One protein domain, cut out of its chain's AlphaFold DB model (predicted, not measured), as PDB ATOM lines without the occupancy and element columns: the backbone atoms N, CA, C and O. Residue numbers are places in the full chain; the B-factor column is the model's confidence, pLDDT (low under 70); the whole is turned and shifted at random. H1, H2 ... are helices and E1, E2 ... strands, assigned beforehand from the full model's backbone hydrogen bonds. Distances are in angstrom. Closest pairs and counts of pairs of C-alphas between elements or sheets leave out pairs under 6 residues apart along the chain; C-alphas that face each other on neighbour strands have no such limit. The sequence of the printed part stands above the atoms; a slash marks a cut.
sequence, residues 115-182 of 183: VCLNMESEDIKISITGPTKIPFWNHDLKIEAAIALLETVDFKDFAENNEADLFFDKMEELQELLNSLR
ATOM      1  N   VAL A 115      30.778 -21.618   9.274       72.19
ATOM      2  CA  VAL A 115      30.643 -22.933   9.903       72.19
ATOM      3  C   VAL A 115      31.918 -23.229  10.681       72.19
ATOM      4  O   VAL A 115      33.017 -22.979  10.191       72.19
ATOM      5  N   CYS A 116      31.767 -23.767  11.892       77.88
ATOM      6  CA  CYS A 116      32.869 -24.260  12.713       77.88
ATOM      7  C   CYS A 116      32.883 -25.795  12.705       77.88
ATOM      8  O   CYS A 116      31.865 -26.440  12.971       77.88
ATOM      9  N   LEU A 117      34.039 -26.374  12.396       77.06
ATOM     10  CA  LEU A 117      34.319 -27.802  12.354       77.06
ATOM     11  C   LEU A 117      35.335 -28.148  13.433       77.06
ATOM     12  O   LEU A 117      36.366 -27.495  13.532       77.06
ATOM     13  N   ASN A 118      35.080 -29.219  14.179       77.75
ATOM     14  CA  ASN A 118      36.040 -29.782  15.123       77.75
ATOM     15  C   ASN A 118      36.449 -31.170  14.646       77.75
ATOM     16  O   ASN A 118      35.577 -31.970  14.328       77.75
ATOM     17  N   MET A 119      37.744 -31.451  14.602       76.81
ATOM     18  CA  MET A 119      38.309 -32.768  14.322       76.81
ATOM     19  C   MET A 119      39.165 -33.157  15.516       76.81
ATOM     20  O   MET A 119      39.994 -32.364  15.955       76.81
ATOM     21  N   GLU A 120      38.939 -34.343  16.060       77.56
ATOM     22  CA  GLU A 120      39.660 -34.848  17.223       77.56
ATOM     23  C   GLU A 120      40.142 -36.263  16.902       77.56
ATOM     24  O   GLU A 120      39.375 -37.078  16.400       77.56
ATOM     25  N   SER A 121      41.427 -36.516  17.117       75.81
ATOM     26  CA  SER A 121      42.044 -37.840  17.163       75.81
ATOM     27  C   SER A 121      42.717 -38.014  18.527       75.81
ATOM     28  O   SER A 121      42.737 -37.075  19.325       75.81
ATOM     29  N   GLU A 122      43.286 -39.191  18.808       75.31
ATOM     30  CA  GLU A 122      43.957 -39.455  20.094       75.31
ATOM     31  C   GLU A 122      45.026 -38.405  20.451       75.31
ATOM     32  O   GLU A 122      45.166 -38.057  21.624       75.31
ATOM     33  N   ASP A 123      45.713 -37.845  19.449       79.62
ATOM     34  CA  ASP A 123      46.847 -36.934  19.646       79.62
ATOM     35  C   ASP A 123      46.592 -35.492  19.173       79.62
ATOM     36  O   ASP A 123      47.380 -34.592  19.472       79.62
ATOM     37  N   ILE A 124      45.530 -35.244  18.398       75.44
ATOM     38  CA  ILE A 124      45.347 -33.974  17.684       75.44
ATOM     39  C   ILE A 124      43.905 -33.484  17.793       75.44
ATOM     40  O   ILE A 124      42.960 -34.199  17.477       75.44
ATOM     41  N   LYS A 125      43.739 -32.205  18.148       80.25
ATOM     42  CA  LYS A 125      42.456 -31.497  18.101       80.25
ATOM     43  C   LYS A 125      42.560 -30.254  17.226       80.25
ATOM     44  O   LYS A 125      43.376 -29.375  17.494       80.25
ATOM     45  N   ILE A 126      41.717 -30.172  16.202       79.06
ATOM     46  CA  ILE A 126      41.689 -29.080  15.225       79.06
ATOM     47  C   ILE A 126      40.293 -28.463  15.215       79.06
ATOM     48  O   ILE A 126      39.301 -29.170  15.058       79.06
ATOM     49  N   SER A 127      40.225 -27.138  15.335       83.31
ATOM     50  CA  SER A 127      39.001 -26.355  15.161       83.31
ATOM     51  C   SER A 127      39.173 -25.409  13.977       83.31
ATOM     52  O   SER A 127      40.096 -24.598  13.967       83.31
ATOM     53  N   ILE A 128      38.297 -25.509  12.980       84.00
ATOM     54  CA  ILE A 128      38.335 -24.707  11.751       84.00
ATOM     55  C   ILE A 128      37.032 -23.932  11.646       84.00
ATOM     56  O   ILE A 128      35.966 -24.539  11.648       84.00
ATOM     57  N   THR A 129      37.118 -22.616  11.482       85.88
ATOM     58  CA  THR A 129      35.951 -21.760  11.247       85.88
ATOM     59  C   THR A 129      36.111 -21.025   9.929       85.88
ATOM     60  O   THR A 129      37.134 -20.384   9.701       85.88
ATOM     61  N   GLY A 130      35.089 -21.077   9.080       84.44
ATOM     62  CA  GLY A 130      35.090 -20.341   7.822       84.44
ATOM     63  C   GLY A 130      33.775 -20.465   7.058       84.44
ATOM     64  O   GLY A 130      32.895 -21.235   7.449       84.44
ATOM     65  N   PRO A 131      33.596 -19.679   5.988       83.62
ATOM     66  CA  PRO A 131      32.443 -19.819   5.110       83.62
ATOM     67  C   PRO A 131      32.507 -21.146   4.343       83.62
ATOM     68  O   PRO A 131      33.584 -21.633   4.015       83.62
ATOM     69  N   THR A 132      31.347 -21.708   4.004       82.75
ATOM     70  CA  THR A 132      31.251 -22.882   3.125       82.75
ATOM     71  C   THR A 132      30.237 -22.639   2.012       82.75
ATOM     72  O   THR A 132      29.158 -22.081   2.216       82.75
ATOM     73  N   LYS A 133      30.608 -23.061   0.809       81.00
ATOM     74  CA  LYS A 133      29.771 -23.161  -0.386       81.00
ATOM     75  C   LYS A 133      29.155 -24.551  -0.538       81.00
ATOM     76  O   LYS A 133      28.285 -24.712  -1.388       81.00
ATOM     77  N   ILE A 134      29.596 -25.538   0.248       75.75
ATOM     78  CA  ILE A 134      29.053 -26.903   0.276       75.75
ATOM     79  C   ILE A 134      28.497 -27.174   1.682       75.75
ATOM     80  O   ILE A 134      29.165 -27.828   2.498       75.75
ATOM     81  N   PRO A 135      27.273 -26.688   1.976       65.31
ATOM     82  CA  PRO A 135      26.638 -26.894   3.268       65.31
ATOM     83  C   PRO A 135      26.580 -28.381   3.641       65.31
ATOM     84  O   PRO A 135      26.617 -29.261   2.778       65.31
ATOM     85  N   PHE A 136      26.464 -28.662   4.941       62.97
ATOM     86  CA  PHE A 136      26.363 -30.002   5.541       62.97
ATOM     87  C   PHE A 136      27.675 -30.797   5.582       62.97
ATOM     88  O   PHE A 136      28.123 -31.185   6.661       62.97
ATOM     89  N   TRP A 137      28.312 -31.026   4.437       69.81
ATOM     90  CA  TRP A 137      29.554 -31.805   4.376       69.81
ATOM     91  C   TRP A 137      30.780 -30.963   4.711       69.81
ATOM     92  O   TRP A 137      31.765 -31.481   5.260       69.81
ATOM     93  N   ASN A 138      30.703 -29.668   4.380       83.06
ATOM     94  CA  ASN A 138      31.760 -28.679   4.555       83.06
ATOM     95  C   ASN A 138      33.087 -29.162   3.935       83.06
ATOM     96  O   ASN A 138      34.162 -28.927   4.482       83.06
ATOM     97  N   HIS A 139      33.012 -29.942   2.845       84.06
ATOM     98  CA  HIS A 139      34.183 -30.545   2.195       84.06
ATOM     99  C   HIS A 139      35.127 -29.484   1.642       84.06
ATOM    100  O   HIS A 139      36.337 -29.648   1.718       84.06
ATOM    101  N   ASP A 140      34.576 -28.387   1.134       85.88
ATOM    102  CA  ASP A 140      35.341 -27.223   0.712       85.88
ATOM    103  C   ASP A 140      36.126 -26.614   1.880       85.88
ATOM    104  O   ASP A 140      37.333 -26.452   1.762       85.88
ATOM    105  N   LEU A 141      35.491 -26.400   3.036       87.19
ATOM    106  CA  LEU A 141      36.152 -25.851   4.222       87.19
ATOM    107  C   LEU A 141      37.236 -26.796   4.773       87.19
ATOM    108  O   LEU A 141      38.292 -26.350   5.215       87.19
ATOM    109  N   LYS A 142      37.005 -28.115   4.719       88.06
ATOM    110  CA  LYS A 142      38.008 -29.131   5.091       88.06
ATOM    111  C   LYS A 142      39.215 -29.111   4.153       88.06
ATOM    112  O   LYS A 142      40.345 -29.207   4.621       88.06
ATOM    113  N   ILE A 143      38.980 -28.987   2.847       88.88
ATOM    114  CA  ILE A 143      40.045 -28.894   1.844       88.88
ATOM    115  C   ILE A 143      40.814 -27.581   2.009       88.88
ATOM    116  O   ILE A 143      42.041 -27.608   2.001       88.88
ATOM    117  N   GLU A 144      40.129 -26.453   2.217       88.19
ATOM    118  CA  GLU A 144      40.783 -25.166   2.481       88.19
ATOM    119  C   GLU A 144      41.656 -25.223   3.738       88.19
ATOM    120  O   GLU A 144      42.797 -24.768   3.709       88.19
ATOM    121  N   ALA A 145      41.182 -25.859   4.812       87.75
ATOM    122  CA  ALA A 145      41.989 -26.064   6.010       87.75
ATOM    123  C   ALA A 145      43.211 -26.960   5.761       87.75
ATOM    124  O   ALA A 145      44.297 -26.657   6.251       87.75
ATOM    125  N   ALA A 146      43.061 -28.041   4.988       89.06
ATOM    126  CA  ALA A 146      44.181 -28.904   4.624       89.06
ATOM    127  C   ALA A 146      45.235 -28.150   3.797       89.06
ATOM    128  O   ALA A 146      46.425 -28.274   4.074       89.06
ATOM    129  N   ILE A 147      44.810 -27.329   2.829       88.50
ATOM    130  CA  ILE A 147      45.709 -26.471   2.042       88.50
ATOM    131  C   ILE A 147      46.427 -25.479   2.956       88.50
ATOM    132  O   ILE A 147      47.651 -25.412   2.915       88.50
ATOM    133  N   ALA A 148      45.695 -24.770   3.820       86.81
ATOM    134  CA  ALA A 148      46.280 -23.794   4.736       86.81
ATOM    135  C   ALA A 148      47.324 -24.428   5.671       86.81
ATOM    136  O   ALA A 148      48.365 -23.831   5.917       86.81
ATOM    137  N   LEU A 149      47.082 -25.649   6.166       87.25
ATOM    138  CA  LEU A 149      48.066 -26.386   6.964       87.25
ATOM    139  C   LEU A 149      49.296 -26.770   6.136       87.25
ATOM    140  O   LEU A 149      50.419 -26.555   6.586       87.25
ATOM    141  N   LEU A 150      49.107 -27.290   4.921       87.44
ATOM    142  CA  LEU A 150      50.214 -27.654   4.032       87.44
ATOM    143  C   LEU A 150      51.070 -26.445   3.635       87.44
ATOM    144  O   LEU A 150      52.284 -26.578   3.540       87.44
ATOM    145  N   GLU A 151      50.475 -25.262   3.466       85.50
ATOM    146  CA  GLU A 151      51.209 -24.016   3.198       85.50
ATOM    147  C   GLU A 151      52.152 -23.609   4.340       85.50
ATOM    148  O   GLU A 151      53.108 -22.869   4.107       85.50
ATOM    149  N   THR A 152      51.919 -24.092   5.565       85.62
ATOM    150  CA  THR A 152      52.817 -23.839   6.707       85.62
ATOM    151  C   THR A 152      53.993 -24.809   6.792       85.62
ATOM    152  O   THR A 152      54.895 -24.595   7.597       85.62
ATOM    153  N   VAL A 153      54.003 -25.867   5.978       84.94
ATOM    154  CA  VAL A 153      55.071 -26.870   5.971       84.94
ATOM    155  C   VAL A 153      56.217 -26.380   5.081       84.94
ATOM    156  O   VAL A 153      56.084 -26.341   3.857       84.94
ATOM    157  N   ASP A 154      57.364 -26.042   5.675       85.50
ATOM    158  CA  ASP A 154      58.583 -25.696   4.934       85.50
ATOM    159  C   ASP A 154      59.540 -26.894   4.881       85.50
ATOM    160  O   ASP A 154      60.038 -27.365   5.901       85.50
ATOM    161  N   PHE A 155      59.852 -27.364   3.671       81.56
ATOM    162  CA  PHE A 155      60.847 -28.416   3.444       81.56
ATOM    163  C   PHE A 155      62.211 -28.098   4.081       81.56
ATOM    164  O   PHE A 155      62.933 -29.013   4.483       81.56
ATOM    165  N   LYS A 156      62.585 -26.816   4.184       81.25
ATOM    166  CA  LYS A 156      63.860 -26.419   4.794       81.25
ATOM    167  C   LYS A 156      63.967 -26.861   6.245       81.25
ATOM    168  O   LYS A 156      65.028 -27.354   6.613       81.25
ATOM    169  N   ASP A 157      62.886 -26.779   7.015       82.25
ATOM    170  CA  ASP A 157      62.886 -27.197   8.419       82.25
ATOM    171  C   ASP A 157      63.195 -28.699   8.541       82.25
ATOM    172  O   ASP A 157      63.956 -29.116   9.411       82.25
ATOM    173  N   PHE A 158      62.701 -29.523   7.614       84.06
ATOM    174  CA  PHE A 158      63.020 -30.955   7.562       84.06
ATOM    175  C   PHE A 158      64.469 -31.202   7.137       84.06
ATOM    176  O   PHE A 158      65.166 -32.030   7.724       84.06
ATOM    177  N   ALA A 159      64.951 -30.471   6.129       77.06
ATOM    178  CA  ALA A 159      66.321 -30.604   5.644       77.06
ATOM    179  C   ALA A 159      67.356 -30.194   6.708       77.06
ATOM    180  O   ALA A 159      68.363 -30.882   6.883       77.06
ATOM    181  N   GLU A 160      67.100 -29.113   7.448       85.19
ATOM    182  CA  GLU A 160      67.972 -28.615   8.519       85.19
ATOM    183  C   GLU A 160      68.024 -29.564   9.727       85.19
ATOM    184  O   GLU A 160      69.059 -29.650  10.390       85.19
ATOM    185  N   ASN A 161      66.960 -30.338   9.961       85.69
ATOM    186  CA  ASN A 161      66.902 -31.370  11.000       85.69
ATOM    187  C   ASN A 161      67.333 -32.770  10.517       85.69
ATOM    188  O   ASN A 161      67.282 -33.725  11.290       85.69
ATOM    189  N   ASN A 162      67.819 -32.901   9.275       86.50
ATOM    190  CA  ASN A 162      68.217 -34.176   8.661       86.50
ATOM    191  C   ASN A 162      67.060 -35.202   8.570       86.50
ATOM    192  O   ASN A 162      67.283 -36.409   8.658       86.50
ATOM    193  N   GLU A 163      65.835 -34.710   8.361       91.75
ATOM    194  CA  GLU A 163      64.587 -35.478   8.228       91.75
ATOM    195  C   GLU A 163      63.960 -35.339   6.826       91.75
ATOM    196  O   GLU A 163      62.749 -35.450   6.648       91.75
ATOM    197  N   ALA A 164      64.776 -35.087   5.798       86.12
ATOM    198  CA  ALA A 164      64.289 -34.932   4.424       86.12
ATOM    199  C   ALA A 164      63.528 -36.174   3.919       86.12
ATOM    200  O   ALA A 164      62.525 -36.026   3.224       86.12
ATOM    201  N   ASP A 165      63.962 -37.377   4.307       91.50
ATOM    202  CA  ASP A 165      63.295 -38.632   3.934       91.50
ATOM    203  C   ASP A 165      61.867 -38.701   4.503       91.50
ATOM    204  O   ASP A 165      60.935 -39.030   3.777       91.50
ATOM    205  N   LEU A 166      61.663 -38.270   5.756       89.69
ATOM    206  CA  LEU A 166      60.336 -38.217   6.381       89.69
ATOM    207  C   LEU A 166      59.386 -37.287   5.619       89.69
ATOM    208  O   LEU A 166      58.205 -37.598   5.459       89.69
ATOM    209  N   PHE A 167      59.888 -36.147   5.138       90.31
ATOM    210  CA  PHE A 167      59.092 -35.248   4.309       90.31
ATOM    211  C   PHE A 167      58.641 -35.944   3.019       90.31
ATOM    212  O   PHE A 167      57.463 -35.870   2.671       90.31
ATOM    213  N   PHE A 168      59.549 -36.636   2.323       90.19
ATOM    214  CA  PHE A 168      59.208 -37.343   1.088       90.19
ATOM    215  C   PHE A 168      58.198 -38.466   1.322       90.19
ATOM    216  O   PHE A 168      57.206 -38.516   0.597       90.19
ATOM    217  N   ASP A 169      58.382 -39.273   2.368       94.56
ATOM    218  CA  ASP A 169      57.441 -40.334   2.744       94.56
ATOM    219  C   ASP A 169      56.040 -39.756   3.006       94.56
ATOM    220  O   ASP A 169      55.033 -40.252   2.500       94.56
ATOM    221  N   LYS A 170      55.954 -38.635   3.738       91.75
ATOM    222  CA  LYS A 170      54.671 -37.975   4.025       91.75
ATOM    223  C   LYS A 170      54.025 -37.351   2.794       91.75
ATOM    224  O   LYS A 170      52.798 -37.336   2.692       91.75
ATOM    225  N   MET A 171      54.817 -36.846   1.851       91.75
ATOM    226  CA  MET A 171      54.296 -36.351   0.576       91.75
ATOM    227  C   MET A 171      53.812 -37.490  -0.329       91.75
ATOM    228  O   MET A 171      52.805 -37.317  -1.017       91.75
ATOM    229  N   GLU A 172      54.472 -38.650  -0.305       93.00
ATOM    230  CA  GLU A 172      54.025 -39.847  -1.023       93.00
ATOM    231  C   GLU A 172      52.693 -40.364  -0.456       93.00
ATOM    232  O   GLU A 172      51.735 -40.514  -1.215       93.00
ATOM    233  N   GLU A 173      52.574 -40.501   0.871       92.06
ATOM    234  CA  GLU A 173      51.310 -40.847   1.546       92.06
ATOM    235  C   GLU A 173      50.174 -39.883   1.148       92.06
ATOM    236  O   GLU A 173      49.064 -40.305   0.807       92.06
ATOM    237  N   LEU A 174      50.448 -38.572   1.135       91.25
ATOM    238  CA  LEU A 174      49.475 -37.563   0.715       91.25
ATOM    239  C   LEU A 174      49.066 -37.747  -0.755       91.25
ATOM    240  O   LEU A 174      47.885 -37.629  -1.094       91.25
ATOM    241  N   GLN A 175      50.020 -38.051  -1.636       90.81
ATOM    242  CA  GLN A 175      49.759 -38.274  -3.055       90.81
ATOM    243  C   GLN A 175      48.902 -39.527  -3.292       90.81
ATOM    244  O   GLN A 175      47.988 -39.494  -4.123       90.81
ATOM    245  N   GLU A 176      49.146 -40.612  -2.560       91.31
ATOM    246  CA  GLU A 176      48.322 -41.822  -2.609       91.31
ATOM    247  C   GLU A 176      46.887 -41.554  -2.147       91.31
ATOM    248  O   GLU A 176      45.933 -41.934  -2.836       91.31
ATOM    249  N   LEU A 177      46.721 -40.822  -1.041       90.38
ATOM    250  CA  LEU A 177      45.406 -40.405  -0.556       90.38
ATOM    251  C   LEU A 177      44.662 -39.586  -1.615       90.38
ATOM    252  O   LEU A 177      43.509 -39.888  -1.930       90.38
ATOM    253  N   LEU A 178      45.324 -38.611  -2.244       88.38
ATOM    254  CA  LEU A 178      44.733 -37.816  -3.323       88.38
ATOM    255  C   LEU A 178      44.325 -38.666  -4.535       88.38
ATOM    256  O   LEU A 178      43.296 -38.389  -5.154       88.38
ATOM    257  N   ASN A 179      45.100 -39.696  -4.876       88.00
ATOM    258  CA  ASN A 179      44.754 -40.618  -5.956       88.00
ATOM    259  C   ASN A 179      43.521 -41.464  -5.606       88.00
ATOM    260  O   ASN A 179      42.657 -41.644  -6.464       88.00
ATOM    261  N   SER A 180      43.394 -41.915  -4.355       87.00
ATOM    262  CA  SER A 180      42.234 -42.687  -3.884       87.00
ATOM    263  C   SER A 180      40.924 -41.887  -3.869       87.00
ATOM    264  O   SER A 180      39.847 -42.447  -4.044       87.00
ATOM    265  N   LEU A 181      40.998 -40.560  -3.722       83.00
ATOM    266  CA  LEU A 181      39.825 -39.678  -3.765       83.00
ATOM    267  C   LEU A 181      39.264 -39.480  -5.184       83.00
ATOM    268  O   LEU A 181      38.170 -38.937  -5.342       83.00
ATOM    269  N   ARG A 182      40.016 -39.870  -6.223       76.25
ATOM    270  CA  ARG A 182      39.631 -39.730  -7.639       76.25
ATOM    271  C   ARG A 182      39.011 -40.994  -8.241       76.25
ATOM    272  O   ARG A 182      38.486 -40.913  -9.350       76.25
TER     273      ARG A 182
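Overview. This is residues 115 to 182 of the 183 residues of an uncharacterized protein of Bacillus cereus (UniProt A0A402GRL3). Residues 140 to 145 of H1 pack on a strand hairpin, E1 and E2; H1 leads toward H2 at the far end, where H3 folds back, open to H1. The 68 printed residues hold E1, E2, H1, H2, H3, class mixed, the sheet antiparallel. The whole is loose, radius of gyration of the C-alphas 14.5 A, spanning 42 by 26 by 23 A.

Arrangement. E1, residues 115 to 120, and E2, residues 125 to 131, are antiparallel; N 117 and O 128, 2.8 A apart, are within hydrogen-bond range. The closest C-alphas of E2 and H1, residues 139 to 151, are Gly 130 and Leu 141, 6.7 A. H2, residues 155 to 160, touches residues 164 to 167 alone of H3, residues 164 to 180, in a helical hairpin; the closest C-alphas, Phe 158 and Ala 164, are 5.2 A apart. H1 is apart from H2 and H3. Every helix O i to N i+4 pair is within hydrogen-bond range.

Along the chain. E1, 16.6 A, begins at C-alpha 115 (30.643, -22.933, 9.903). E2 measures 20.1 A, H1 18.3 A, H2 8.7 A. H3, 24.8 A, ends at C-alpha 180 (42.234, -42.687, -3.884).

Size, cuts and confidence. The farthest C-alphas, Pro 135 and Asn 162, are 42.6 A apart. The printed part has no cut and no long link. Residues 135 to 137 have pLDDT under 70.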